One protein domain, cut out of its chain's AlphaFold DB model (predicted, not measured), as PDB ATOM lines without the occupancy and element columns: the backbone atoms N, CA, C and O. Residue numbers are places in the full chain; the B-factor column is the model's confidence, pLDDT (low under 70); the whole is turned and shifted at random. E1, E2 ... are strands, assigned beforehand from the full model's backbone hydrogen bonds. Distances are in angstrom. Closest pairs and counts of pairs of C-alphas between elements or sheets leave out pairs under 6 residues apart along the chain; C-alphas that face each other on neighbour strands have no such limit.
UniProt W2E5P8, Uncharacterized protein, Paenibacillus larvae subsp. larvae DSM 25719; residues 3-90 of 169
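What this domain is: This is residues 3 to 90 of the 169 residues of an uncharacterized protein of Paenibacillus larvae subsp. larvae DSM 25719 (UniProt W2E5P8). A twisted, bent sheet of three strands, E1, E6 and E3, makes the main part; a small pair of short strands, E2 and E7, stands over one face of it with few contacts, and the two-strand hairpin E4 and E5 runs away from one end as a long arm, its tip, residues 52 to 57, sticking out free. The printed part has 88 residues with no named helix and seven named strands, E1 to E7 in chain order. It is all strand; the large sheet has the order E1 - E6 - E3, and this sheet and both two-strand pairs are antiparallel. The whole is only just loose, close to extended, with a radius of gyration of the C-alphas of 18.1 A, and spans 60 by 24 by 22 A, the arm making much of the length.

How they stand to each other: Start at E6, residues 65 to 77, the inner strand of the large sheet. On one side look for E1, residues 9 to 19, antiparallel to E6 at 159 degrees, where N 13 and O 72 are 2.9 A apart, within hydrogen-bond range. On the other side is E3, residues 36 to 44, antiparallel to E6 at 156 degrees, with N 42 and O 67 at 2.9 A. E1 bends by 70 degrees at residue 12, E3 by 69 degrees at residue 39 and E6 by 69 degrees at residue 73. Next find E2, residues 25 to 28, and E7, residues 85 to 88, antiparallel at 144 degrees, with N 27 and O 86 at 2.9 A. Residues 26 to 27 of E2 also pair, antiparallel, with residues 33 to 34. The closest C-alphas of E2 and E3, those of Leu 26 and Phe 36, are 7.8 A apart, while E7 is apart from E3 and from E6, and only just apart from E1, at 8.1 A. Last come E4, residues 48 to 53, and E5, residues 56 to 61, a hairpin at 149 degrees, with N 51 and O 58 at 2.8 A; E4 and E5 are apart from E1 and E6.

Where its parts are: Find C-alpha 9 at (48.842, -50.843, 45.062); from there E1 runs 26.3 A to C-alpha 19. E6 begins at C-alpha 65, (32.357, -48.876, 19.334), and is 28.6 A long; E3 is 21.5 A. In the arm, E4 is 15.2 A and E5 16.3 A. E2 and E7 have four residues each, and E7 ends at C-alpha 88, (46.384, -51.855, 21.003).

The domain as a whole: The two C-alphas farthest apart are those of Arg 7 and Glu 55, at 60.2 A. The printed part has no cut, and no link is long. Mean pLDDT of the printed part is 88.7; no printed residue is under 70, and the means of E4 and E5 are 74 and 76.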
ATOM      1  N   ASN A   3      46.344 -44.430  41.586       93.94
ATOM      2  CA  ASN A   3      46.396 -44.895  42.966       93.94
ATOM      3  C   ASN A   3      46.468 -43.674  43.887       93.94
ATOM      4  O   ASN A   3      47.518 -43.053  44.037       93.94
ATOM      5  N   THR A   4      45.344 -43.339  44.516       93.81
ATOM      6  CA  THR A   4      45.235 -42.228  45.476       93.81
ATOM      7  C   THR A   4      45.593 -42.647  46.906       93.81
ATOM      8  O   THR A   4      45.375 -41.888  47.846       93.81
ATOM      9  N   GLY A   5      46.082 -43.874  47.096       92.62
ATOM     10  CA  GLY A   5      46.495 -44.401  48.386       92.62
ATOM     11  C   GLY A   5      47.939 -44.027  48.742       92.62
ATOM     12  O   GLY A   5      48.782 -43.834  47.862       92.62
ATOM     13  N   PRO A   6      48.274 -44.004  50.045       92.88
ATOM     14  CA  PRO A   6      49.617 -43.682  50.528       92.88
ATOM     15  C   PRO A   6      50.622 -44.838  50.371       92.88
ATOM     16  O   PRO A   6      51.767 -44.723  50.796       92.88
ATOM     17  N   ARG A   7      50.207 -45.977  49.803       93.69
ATOM     18  CA  ARG A   7      51.043 -47.164  49.575       93.69
ATOM     19  C   ARG A   7      50.921 -47.609  48.128       93.69
ATOM     20  O   ARG A   7      49.888 -47.377  47.505       93.69
ATOM     21  N   ALA A   8      51.962 -48.259  47.617       93.44
ATOM     22  CA  ALA A   8      51.891 -48.896  46.311       93.44
ATOM     23  C   ALA A   8      50.754 -49.930  46.290       93.44
ATOM     24  O   ALA A   8      50.576 -50.681  47.254       93.44
ATOM     25  N   TYR A   9      49.978 -49.943  45.209       92.44
ATOM     26  CA  TYR A   9      48.842 -50.843  45.062       92.44
ATOM     27  C   TYR A   9      49.236 -52.082  44.259       92.44
ATOM     28  O   TYR A   9      49.839 -51.979  43.191       92.44
ATOM     29  N   ASN A  10      48.854 -53.245  44.786       91.56
ATOM     30  CA  ASN A  10      48.960 -54.541  44.132       91.56
ATOM     31  C   ASN A  10      47.615 -55.238  44.295       91.56
ATOM     32  O   ASN A  10      47.157 -55.419  45.426       91.56
ATOM     33  N   GLY A  11      46.977 -55.619  43.196       89.75
ATOM     34  CA  GLY A  11      45.674 -56.257  43.277       89.75
ATOM     35  C   GLY A  11      44.899 -56.230  41.977       89.75
ATOM     36  O   GLY A  11      45.364 -55.743  40.948       89.75
ATOM     37  N   SER A  12      43.698 -56.787  42.056       90.88
ATOM     38  CA  SER A  12      42.753 -56.799  40.952       90.88
ATOM     39  C   SER A  12      41.989 -55.474  40.887       90.88
ATOM     40  O   SER A  12      41.655 -54.905  41.930       90.88
ATOM     41  N   ILE A  13      41.758 -54.957  39.683       91.12
ATOM     42  CA  ILE A  13      40.977 -53.744  39.424       91.12
ATOM     43  C   ILE A  13      40.019 -54.022  38.274       91.12
ATOM     44  O   ILE A  13      40.417 -54.558  37.241       91.12
ATOM     45  N   GLU A  14      38.770 -53.604  38.447       93.75
ATOM     46  CA  GLU A  14      37.788 -53.544  37.372       93.75
ATOM     47  C   GLU A  14      37.869 -52.185  36.669       93.75
ATOM     48  O   GLU A  14      37.948 -51.134  37.308       93.75
ATOM     49  N   THR A  15      37.865 -52.191  35.340       92.62
ATOM     50  CA  THR A  15      37.821 -50.967  34.537       92.62
ATOM     51  C   THR A  15      37.056 -51.200  33.243       92.62
ATOM     52  O   THR A  15      36.788 -52.329  32.837       92.62
ATOM     53  N   VAL A  16      36.725 -50.100  32.575       94.69
ATOM     54  CA  VAL A  16      36.041 -50.099  31.286       94.69
ATOM     55  C   VAL A  16      36.972 -49.549  30.214       94.69
ATOM     56  O   VAL A  16      37.649 -48.543  30.435       94.69
ATOM     57  N   VAL A  17      36.996 -50.198  29.053       94.19
ATOM     58  CA  VAL A  17      37.737 -49.752  27.869       94.19
ATOM     59  C   VAL A  17      36.779 -49.631  26.688       94.19
ATOM     60  O   VAL A  17      35.906 -50.479  26.495       94.19
ATOM     61  N   PHE A  18      36.954 -48.564  25.906       93.56
ATOM     62  CA  PHE A  18      36.212 -48.325  24.672       93.56
ATOM     63  C   PHE A  18      37.133 -48.509  23.465       93.56
ATOM     64  O   PHE A  18      38.179 -47.863  23.395       93.56
ATOM     65  N   THR A  19      36.747 -49.373  22.529       93.62
ATOM     66  CA  THR A  19      37.544 -49.713  21.336       93.62
ATOM     67  C   THR A  19      36.689 -49.736  20.081       93.62
ATOM     68  O   THR A  19      35.480 -49.954  20.148       93.62
ATOM     69  N   LYS A  20      37.302 -49.532  18.912       91.38
ATOM     70  CA  LYS A  20      36.590 -49.706  17.634       91.38
ATOM     71  C   LYS A  20      36.437 -51.182  17.291       91.38
ATOM     72  O   LYS A  20      35.364 -51.607  16.872       91.38
ATOM     73  N   ASN A  21      37.490 -51.961  17.512       90.69
ATOM     74  CA  ASN A  21      37.486 -53.405  17.319       90.69
ATOM     75  C   ASN A  21      37.068 -54.151  18.593       90.69
ATOM     76  O   ASN A  21      37.336 -53.698  19.707       90.69
ATOM     77  N   SER A  22      36.457 -55.327  18.434       89.69
ATOM     78  CA  SER A  22      36.096 -56.195  19.565       89.69
ATOM     79  C   SER A  22      37.315 -56.834  20.232       89.69
ATOM     80  O   SER A  22      37.236 -57.234  21.389       89.69
ATOM     81  N   LYS A  23      38.444 -56.904  19.513       91.94
ATOM     82  CA  LYS A  23      39.705 -57.494  19.963       91.94
ATOM     83  C   LYS A  23      40.775 -56.438  20.194       91.94
ATOM     84  O   LYS A  23      41.041 -55.596  19.333       91.94
ATOM     85  N   PHE A  24      41.414 -56.503  21.356       92.06
ATOM     86  CA  PHE A  24      42.536 -55.644  21.709       92.06
ATOM     87  C   PHE A  24      43.423 -56.297  22.767       92.06
ATOM     88  O   PHE A  24      43.037 -57.251  23.441       92.06
ATOM     89  N   ARG A  25      44.613 -55.725  22.942       92.12
ATOM     90  CA  ARG A  25      45.531 -56.039  24.037       92.12
ATOM     91  C   ARG A  25      45.878 -54.783  24.823       92.12
ATOM     92  O   ARG A  25      45.922 -53.683  24.264       92.12
ATOM     93  N   LEU A  26      46.162 -54.957  26.108       91.38
ATOM     94  CA  LEU A  26      46.694 -53.904  26.963       91.38
ATOM     95  C   LEU A  26      48.206 -54.066  27.057       91.38
ATOM     96  O   LEU A  26      48.706 -55.157  27.322       91.38
ATOM     97  N   VAL A  27      48.942 -52.980  26.840       92.00
ATOM     98  CA  VAL A  27      50.395 -52.958  27.032       92.00
ATOM     99  C   VAL A  27      50.801 -51.817  27.953       92.00
ATOM    100  O   VAL A  27      50.151 -50.772  27.998       92.00
ATOM    101  N   THR A  28      51.889 -52.001  28.692       90.69
ATOM    102  CA  THR A  28      52.509 -50.913  29.452       90.69
ATOM    103  C   THR A  28      53.151 -49.899  28.504       90.69
ATOM    104  O   THR A  28      53.371 -50.173  27.322       90.69
ATOM    105  N   THR A  29      53.516 -48.727  29.024       89.38
ATOM    106  CA  THR A  29      54.310 -47.727  28.284       89.38
ATOM    107  C   THR A  29      55.675 -48.253  27.829       89.38
ATOM    108  O   THR A  29      56.253 -47.724  26.889       89.38
ATOM    109  N   GLU A  30      56.166 -49.321  28.457       88.94
ATOM    110  CA  GLU A  30      57.403 -50.027  28.104       88.94
ATOM    111  C   GLU A  30      57.176 -51.133  27.053       88.94
ATOM    112  O   GLU A  30      58.105 -51.840  26.673       88.94
ATOM    113  N   GLY A  31      55.936 -51.315  26.581       86.44
ATOM    114  CA  GLY A  31      55.576 -52.298  25.557       86.44
ATOM    115  C   GLY A  31      55.316 -53.715  26.076       86.44
ATOM    116  O   GLY A  31      55.073 -54.619  25.273       86.44
ATOM    117  N   LYS A  32      55.327 -53.937  27.397       88.75
ATOM    118  CA  LYS A  32      55.036 -55.249  27.992       88.75
ATOM    119  C   LYS A  32      53.536 -55.538  27.940       88.75
ATOM    120  O   LYS A  32      52.741 -54.705  28.367       88.75
ATOM    121  N   SER A  33      53.154 -56.724  27.459       87.94
ATOM    122  CA  SER A  33      51.754 -57.168  27.464       87.94
ATOM    123  C   SER A  33      51.248 -57.382  28.891       87.94
ATOM    124  O   SER A  33      51.942 -57.996  29.708       87.94
ATOM    125  N   LEU A  34      50.053 -56.872  29.179       88.50
ATOM    126  CA  LEU A  34      49.366 -57.030  30.452       88.50
ATOM    127  C   LEU A  34      48.129 -57.920  30.242       88.50
ATOM    128  O   LEU A  34      47.223 -57.510  29.512       88.50
ATOM    129  N   PRO A  35      48.074 -59.119  30.853       88.81
ATOM    130  CA  PRO A  35      46.896 -59.971  30.777       88.81
ATOM    131  C   PRO A  35      45.726 -59.340  31.538       88.81
ATOM    132  O   PRO A  35      45.913 -58.655  32.546       88.81
ATOM    133  N   PHE A  36      44.523 -59.586  31.041       91.31
ATOM    134  CA  PHE A  36      43.271 -59.158  31.643       91.31
ATOM    135  C   PHE A  36      42.182 -60.159  31.270       91.31
ATOM    136  O   PHE A  36      42.287 -60.846  30.251       91.31
ATOM    137  N   ASP A  37      41.129 -60.171  32.070       91.44
ATOM    138  CA  ASP A  37      39.961 -61.008  31.862       91.44
ATOM    139  C   ASP A  37      38.775 -60.143  31.424       91.44
ATOM    140  O   ASP A  37      38.518 -59.087  32.012       91.44
ATOM    141  N   VAL A  38      38.049 -60.566  30.386       92.19
ATOM    142  CA  VAL A  38      36.809 -59.896  29.960       92.19
ATOM    143  C   VAL A  38      35.642 -60.397  30.801       92.19
ATOM    144  O   VAL A  38      35.343 -61.591  30.788       92.19
ATOM    145  N   ILE A  39      34.974 -59.468  31.490       92.12
ATOM    146  CA  ILE A  39      33.748 -59.733  32.255       92.12
ATOM    147  C   ILE A  39      32.524 -59.593  31.348       92.12
ATOM    148  O   ILE A  39      31.659 -60.461  31.330       92.12
ATOM    149  N   ASP A  40      32.451 -58.492  30.597       93.25
ATOM    150  CA  ASP A  40      31.334 -58.174  29.707       93.25
ATOM    151  C   ASP A  40      31.819 -57.348  28.511       93.25
ATOM    152  O   ASP A  40      32.729 -56.521  28.636       93.25
ATOM    153  N   GLN A  41      31.199 -57.541  27.349       94.19
ATOM    154  CA  GLN A  41      31.462 -56.736  26.161       94.19
ATOM    155  C   GLN A  41      30.164 -56.453  25.406       94.19
ATOM    156  O   GLN A  41      29.489 -57.360  24.930       94.19
ATOM    157  N   THR A  42      29.864 -55.167  25.228       94.94
ATOM    158  CA  THR A  42      28.658 -54.699  24.537       94.94
ATOM    159  C   THR A  42      29.025 -53.773  23.375       94.94
ATOM    160  O   THR A  42      29.827 -52.851  23.539       94.94
ATOM    161  N   TYR A  43      28.420 -53.986  22.203       94.69
ATOM    162  CA  TYR A  43      28.524 -53.065  21.066       94.69
ATOM    163  C   TYR A  43      27.556 -51.887  21.224       94.69
ATOM    164  O   TYR A  43      26.366 -52.081  21.467       94.69
ATOM    165  N   LEU A  44      28.063 -50.667  21.057       92.31
ATOM    166  CA  LEU A  44      27.303 -49.423  21.131       92.31
ATOM    167  C   LEU A  44      27.320 -48.727  19.766       92.31
ATOM    168  O   LEU A  44      28.384 -48.458  19.208       92.31
ATOM    169  N   SER A  45      26.141 -48.405  19.225       88.75
ATOM    170  CA  SER A  45      26.032 -47.659  17.967       88.75
ATOM    171  C   SER A  45      26.505 -46.214  18.149       88.75
ATOM    172  O   SER A  45      26.106 -45.562  19.113       88.75
ATOM    173  N   GLY A  46      27.272 -45.682  17.195       82.44
ATOM    174  CA  GLY A  46      27.756 -44.295  17.228       82.44
ATOM    175  C   GLY A  46      26.662 -43.247  16.997       82.44
ATOM    176  O   GLY A  46      26.892 -42.058  17.211       82.44
ATOM    177  N   GLY A  47      25.466 -43.679  16.590       81.75
ATOM    178  CA  GLY A  47      24.349 -42.802  16.265       81.75
ATOM    179  C   GLY A  47      24.490 -42.187  14.875       81.75
ATOM    180  O   GLY A  47      25.180 -42.715  14.001       81.75
ATOM    181  N   LYS A  48      23.800 -41.070  14.663       78.25
ATOM    182  CA  LYS A  48      23.781 -40.356  13.388       78.25
ATOM    183  C   LYS A  48      24.246 -38.921  13.591       78.25
ATOM    184  O   LYS A  48      23.876 -38.278  14.569       78.25
ATOM    185  N   GLN A  49      25.059 -38.432  12.667       75.94
ATOM    186  CA  GLN A  49      25.552 -37.064  12.634       75.94
ATOM    187  C   GLN A  49      24.971 -36.355  11.413       75.94
ATOM    188  O   GLN A  49      25.088 -36.846  10.293       75.94
ATOM    189  N   ILE A  50      24.372 -35.184  11.616       74.56
ATOM    190  CA  ILE A  50      23.959 -34.313  10.514       74.56
ATOM    191  C   ILE A  50      25.181 -33.502  10.093       74.56
ATOM    192  O   ILE A  50      25.741 -32.742  10.886       74.56
ATOM    193  N   VAL A  51      25.621 -33.697   8.855       72.06
ATOM    194  CA  VAL A  51      26.741 -32.976   8.255       72.06
ATOM    195  C   VAL A  51      26.174 -31.998   7.237       72.06
ATOM    196  O   VAL A  51      25.451 -32.391   6.325       72.06
ATOM    197  N   VAL A  52      26.499 -30.715   7.381       71.62
ATOM    198  CA  VAL A  52      26.124 -29.697   6.394       71.62
ATOM    199  C   VAL A  52      27.122 -29.768   5.238       71.62
ATOM    200  O   VAL A  52      28.310 -29.502   5.432       71.62
ATOM    201  N   THR A  53      26.661 -30.152   4.050       74.50
ATOM    202  CA  THR A  53      27.447 -30.126   2.808       74.50
ATOM    203  C   THR A  53      26.976 -28.991   1.899       74.50
ATOM    204  O   THR A  53      25.972 -28.329   2.161       74.50
ATOM    205  N   ALA A  54      27.712 -28.737   0.813       76.19
ATOM    206  CA  ALA A  54      27.361 -27.706  -0.163       76.19
ATOM    207  C   ALA A  54      26.013 -27.971  -0.873       76.19
ATOM    208  O   ALA A  54      25.416 -27.033  -1.397       76.19
ATOM    209  N   GLU A  55      25.516 -29.216  -0.865       75.25
ATOM    210  CA  GLU A  55      24.203 -29.601  -1.405       75.25
ATOM    211  C   GLU A  55      23.062 -29.615  -0.364       75.25
ATOM    212  O   GLU A  55      21.924 -29.914  -0.727       75.25
ATOM    213  N   GLY A  56      23.331 -29.303   0.912       76.00
ATOM    214  CA  GLY A  56      22.339 -29.300   1.994       76.00
ATOM    215  C   GLY A  56      22.753 -30.125   3.217       76.00
ATOM    216  O   GLY A  56      23.918 -30.474   3.399       76.00
ATOM    217  N   GLU A  57      21.797 -30.428   4.094       74.75
ATOM    218  CA  GLU A  57      22.027 -31.291   5.259       74.75
ATOM    219  C   GLU A  57      22.031 -32.766   4.840       74.75
ATOM    220  O   GLU A  57      21.063 -33.266   4.265       74.75
ATOM    221  N   ARG A  58      23.119 -33.480   5.143       77.50
ATOM    222  CA  ARG A  58      23.250 -34.918   4.904       77.50
ATOM    223  C   ARG A  58      23.440 -35.656   6.221       77.50
ATOM    224  O   ARG A  58      24.397 -35.417   6.953       77.50
ATOM    225  N   GLU A  59      22.536 -36.584   6.509       75.25
ATOM    226  CA  GLU A  59      22.657 -37.488   7.651       75.25
ATOM    227  C   GLU A  59      23.723 -38.559   7.344       75.25
ATOM    228  O   GLU A  59      23.647 -39.248   6.325       75.25
ATOM    229  N   SER A  60      24.742 -38.672   8.196       76.88
ATOM    230  CA  SER A  60      25.809 -39.673   8.109       76.88
ATOM    231  C   SER A  60      25.808 -40.539   9.361       76.88
ATOM    232  O   SER A  60      25.749 -40.032  10.479       76.88
ATOM    233  N   GLU A  61      25.906 -41.854   9.194       77.19
ATOM    234  CA  GLU A  61      26.045 -42.774  10.322       77.19
ATOM    235  C   GLU A  61      27.446 -42.665  10.932       77.19
ATOM    236  O   GLU A  61      28.453 -42.602  10.219       77.19
ATOM    237  N   VAL A  62      27.509 -42.624  12.263       84.62
ATOM    238  CA  VAL A  62      28.765 -42.614  13.012       84.62
ATOM    239  C   VAL A  62      29.118 -44.062  13.365       84.62
ATOM    240  O   VAL A  62      28.271 -44.772  13.919       84.62
ATOM    241  N   PRO A  63      30.356 -44.521  13.091       85.81
ATOM    242  CA  PRO A  63      30.777 -45.869  13.446       85.81
ATOM    243  C   PRO A  63      30.589 -46.136  14.942       85.81
ATOM    244  O   PRO A  63      30.975 -45.322  15.782       85.81
ATOM    245  N   GLY A  64      29.999 -47.286  15.269       89.75
ATOM    246  CA  GLY A  64      29.898 -47.743  16.652       89.75
ATOM    247  C   GLY A  64      31.237 -48.164  17.252       89.75
ATOM    248  O   GLY A  64      32.267 -48.213  16.580       89.75
ATOM    249  N   TYR A  65      31.203 -48.470  18.542       93.94
ATOM    250  CA  TYR A  65      32.357 -48.876  19.334       93.94
ATOM    251  C   TYR A  65      31.943 -49.908  20.386       93.94
ATOM    252  O   TYR A  65      30.781 -50.007  20.771       93.94
ATOM    253  N   TYR A  66      32.901 -50.689  20.862       94.50
ATOM    254  CA  TYR A  66      32.699 -51.674  21.914       94.50
ATOM    255  C   TYR A  66      32.990 -51.051  23.271       94.50
ATOM    256  O   TYR A  66      34.008 -50.383  23.448       94.50
ATOM    257  N   ARG A  67      32.112 -51.299  24.241       95.06
ATOM    258  CA  ARG A  67      32.356 -51.072  25.665       95.06
ATOM    259  C   ARG A  67      32.701 -52.413  26.295       95.06
ATOM    260  O   ARG A  67      31.850 -53.296  26.344       95.06
ATOM    261  N   THR A  68      33.924 -52.547  26.791       95.38
ATOM    262  CA  THR A  68      34.407 -53.783  27.419       95.38
ATOM    263  C   THR A  68      34.668 -53.538  28.900       95.38
ATOM    264  O   THR A  68      35.463 -52.660  29.239       95.38
ATOM    265  N   VAL A  69      34.000 -54.296  29.769       95.19
ATOM    266  CA  VAL A  69      34.286 -54.372  31.207       95.19
ATOM    267  C   VAL A  69      35.302 -55.479  31.422       95.19
ATOM    268  O   VAL A  69      35.123 -56.601  30.946       95.19
ATOM    269  N   LEU A  70      36.382 -55.158  32.118       94.12
ATOM    270  CA  LEU A  70      37.500 -56.070  32.270       94.12
ATOM    271  C   LEU A  70      38.146 -55.967  33.644       94.12
ATOM    272  O   LEU A  70      38.116 -54.920  34.297       94.12
ATOM    273  N   THR A  71      38.752 -57.073  34.054       93.88
ATOM    274  CA  THR A  71      39.516 -57.200  35.286       93.88
ATOM    275  C   THR A  71      40.999 -57.320  34.958       93.88
ATOM    276  O   THR A  71      41.405 -58.191  34.193       93.88
ATOM    277  N   LEU A  72      41.823 -56.453  35.545       91.50
ATOM    278  CA  LEU A  72      43.287 -56.526  35.467       91.50
ATOM    279  C   LEU A  72      43.869 -56.838  36.830       91.50
ATOM    280  O   LEU A  72      43.537 -56.181  37.814       91.50
ATOM    281  N   LEU A  73      44.857 -57.727  36.847       90.00
ATOM    282  CA  LEU A  73      45.793 -57.825  37.953       90.00
ATOM    283  C   LEU A  73      46.942 -56.839  37.724       90.00
ATOM    284  O   LEU A  73      47.747 -57.008  36.807       90.00
ATOM    285  N   VAL A  74      47.022 -55.808  38.561       88.56
ATOM    286  CA  VAL A  74      48.094 -54.814  38.499       88.56
ATOM    287  C   VAL A  74      49.074 -55.011  39.638       88.56
ATOM    288  O   VAL A  74      48.693 -55.285  40.778       88.56
ATOM    289  N   ASN A  75      50.346 -54.822  39.313       86.19
ATOM    290  CA  ASN A  75      51.436 -54.865  40.269       86.19
ATOM    291  C   ASN A  75      52.093 -53.484  40.318       86.19
ATOM    292  O   ASN A  75      52.298 -52.856  39.282       86.19
ATOM    293  N   GLU A  76      52.419 -53.045  41.528       85.19
ATOM    294  CA  GLU A  76      53.272 -51.895  41.823       85.19
ATOM    295  C   GLU A  76      52.784 -50.546  41.270       85.19
ATOM    296  O   GLU A  76      53.581 -49.716  40.835       85.19
ATOM    297  N   VAL A  77      51.480 -50.260  41.342       90.69
ATOM    298  CA  VAL A  77      50.989 -48.905  41.025       90.69
ATOM    299  C   VAL A  77      51.531 -47.935  42.083       90.69
ATOM    300  O   VAL A  77      51.216 -48.124  43.265       90.69
ATOM    301  N   PRO A  78      52.308 -46.894  41.719       92.25
ATOM    302  CA  PRO A  78      52.980 -46.036  42.697       92.25
ATOM    303  C   PRO A  78      52.009 -45.373  43.682       92.25
ATOM    304  O   PRO A  78      50.880 -45.047  43.316       92.25
ATOM    305  N   SER A  79      52.439 -45.162  44.930       93.06
ATOM    306  CA  SER A  79      51.657 -44.416  45.930       93.06
ATOM    307  C   SER A  79      51.398 -42.989  45.458       93.06
ATOM    308  O   SER A  79      52.335 -42.338  44.992       93.06
ATOM    309  N   MET A  80      50.173 -42.487  45.628       94.38
ATOM    310  CA  MET A  80      49.773 -41.152  45.156       94.38
ATOM    311  C   MET A  80      50.147 -40.903  43.681       94.38
ATOM    312  O   MET A  80      50.509 -39.792  43.299       94.38
ATOM    313  N   GLY A  81      50.107 -41.953  42.856       93.00
ATOM    314  CA  GLY A  81      50.627 -41.951  41.494       93.00
ATOM    315  C   GLY A  81      49.672 -42.581  40.489       93.00
ATOM    316  O   GLY A  81      48.488 -42.795  40.757       93.00
ATOM    317  N   TYR A  82      50.183 -42.869  39.295       93.31
ATOM    318  CA  TYR A  82      49.404 -43.505  38.243       93.31
ATOM    319  C   TYR A  82      50.264 -44.412  37.370       93.31
ATOM    320  O   TYR A  82      51.473 -44.227  37.246       93.31
ATOM    321  N   THR A  83      49.599 -45.363  36.723       90.81
ATOM    322  CA  THR A  83      50.158 -46.171  35.640       90.81
ATOM    323  C   THR A  83      49.320 -45.935  34.391       90.81
ATOM    324  O   THR A  83      48.081 -45.988  34.433       90.81
ATOM    325  N   ALA A  84      49.995 -45.645  33.283       91.75
ATOM    326  CA  ALA A  84      49.384 -45.545  31.967       91.75
ATOM    327  C   ALA A  84      49.481 -46.893  31.246       91.75
ATOM    328  O   ALA A  84      50.517 -47.556  31.276       91.75
ATOM    329  N   LEU A  85      48.387 -47.280  30.598       91.75
ATOM    330  CA  LEU A  85      48.298 -48.467  29.759       91.75
ATOM    331  C   LEU A  85      47.874 -48.022  28.364       91.75
ATOM    332  O   LEU A  85      47.096 -47.079  28.218       91.75
ATOM    333  N   ILE A  86      48.392 -48.699  27.350       93.25
ATOM    334  CA  ILE A  86      48.099 -48.439  25.947       93.25
ATOM    335  C   ILE A  86      47.196 -49.562  25.451       93.25
ATOM    336  O   ILE A  86      47.521 -50.743  25.583       93.25
ATOM    337  N   VAL A  87      46.073 -49.178  24.853       93.50
ATOM    338  CA  VAL A  87      45.167 -50.099  24.170       93.50
ATOM    339  C   VAL A  87      45.667 -50.278  22.743       93.50
ATOM    340  O   VAL A  87      45.798 -49.306  22.000       93.50
ATOM    341  N   GLN A  88      45.979 -51.512  22.362       92.38
ATOM    342  CA  GLN A  88      46.384 -51.855  21.003       92.38
ATOM    343  C   GLN A  88      45.337 -52.774  20.386       92.38
ATOM    344  O   GLN A  88      45.211 -53.932  20.776       92.38
ATOM    345  N   GLU A  89      44.593 -52.251  19.419       87.81
ATOM    346  CA  GLU A  89      43.605 -53.016  18.661       87.81
ATOM    347  C   GLU A  89      44.340 -53.911  17.647       87.81
ATOM    348  O   GLU A  89      44.875 -53.432  16.647       87.81
ATOM    349  N   LYS A  90      44.434 -55.209  17.951       78.50
ATOM    350  CA  LYS A  90      45.029 -56.250  17.102       78.50
ATOM    351  C   LYS A  90      44.109 -57.465  17.084       78.50
ATOM    352  O   LYS A  90      43.440 -57.738  18.078       78.50
TER     353      LYS A  90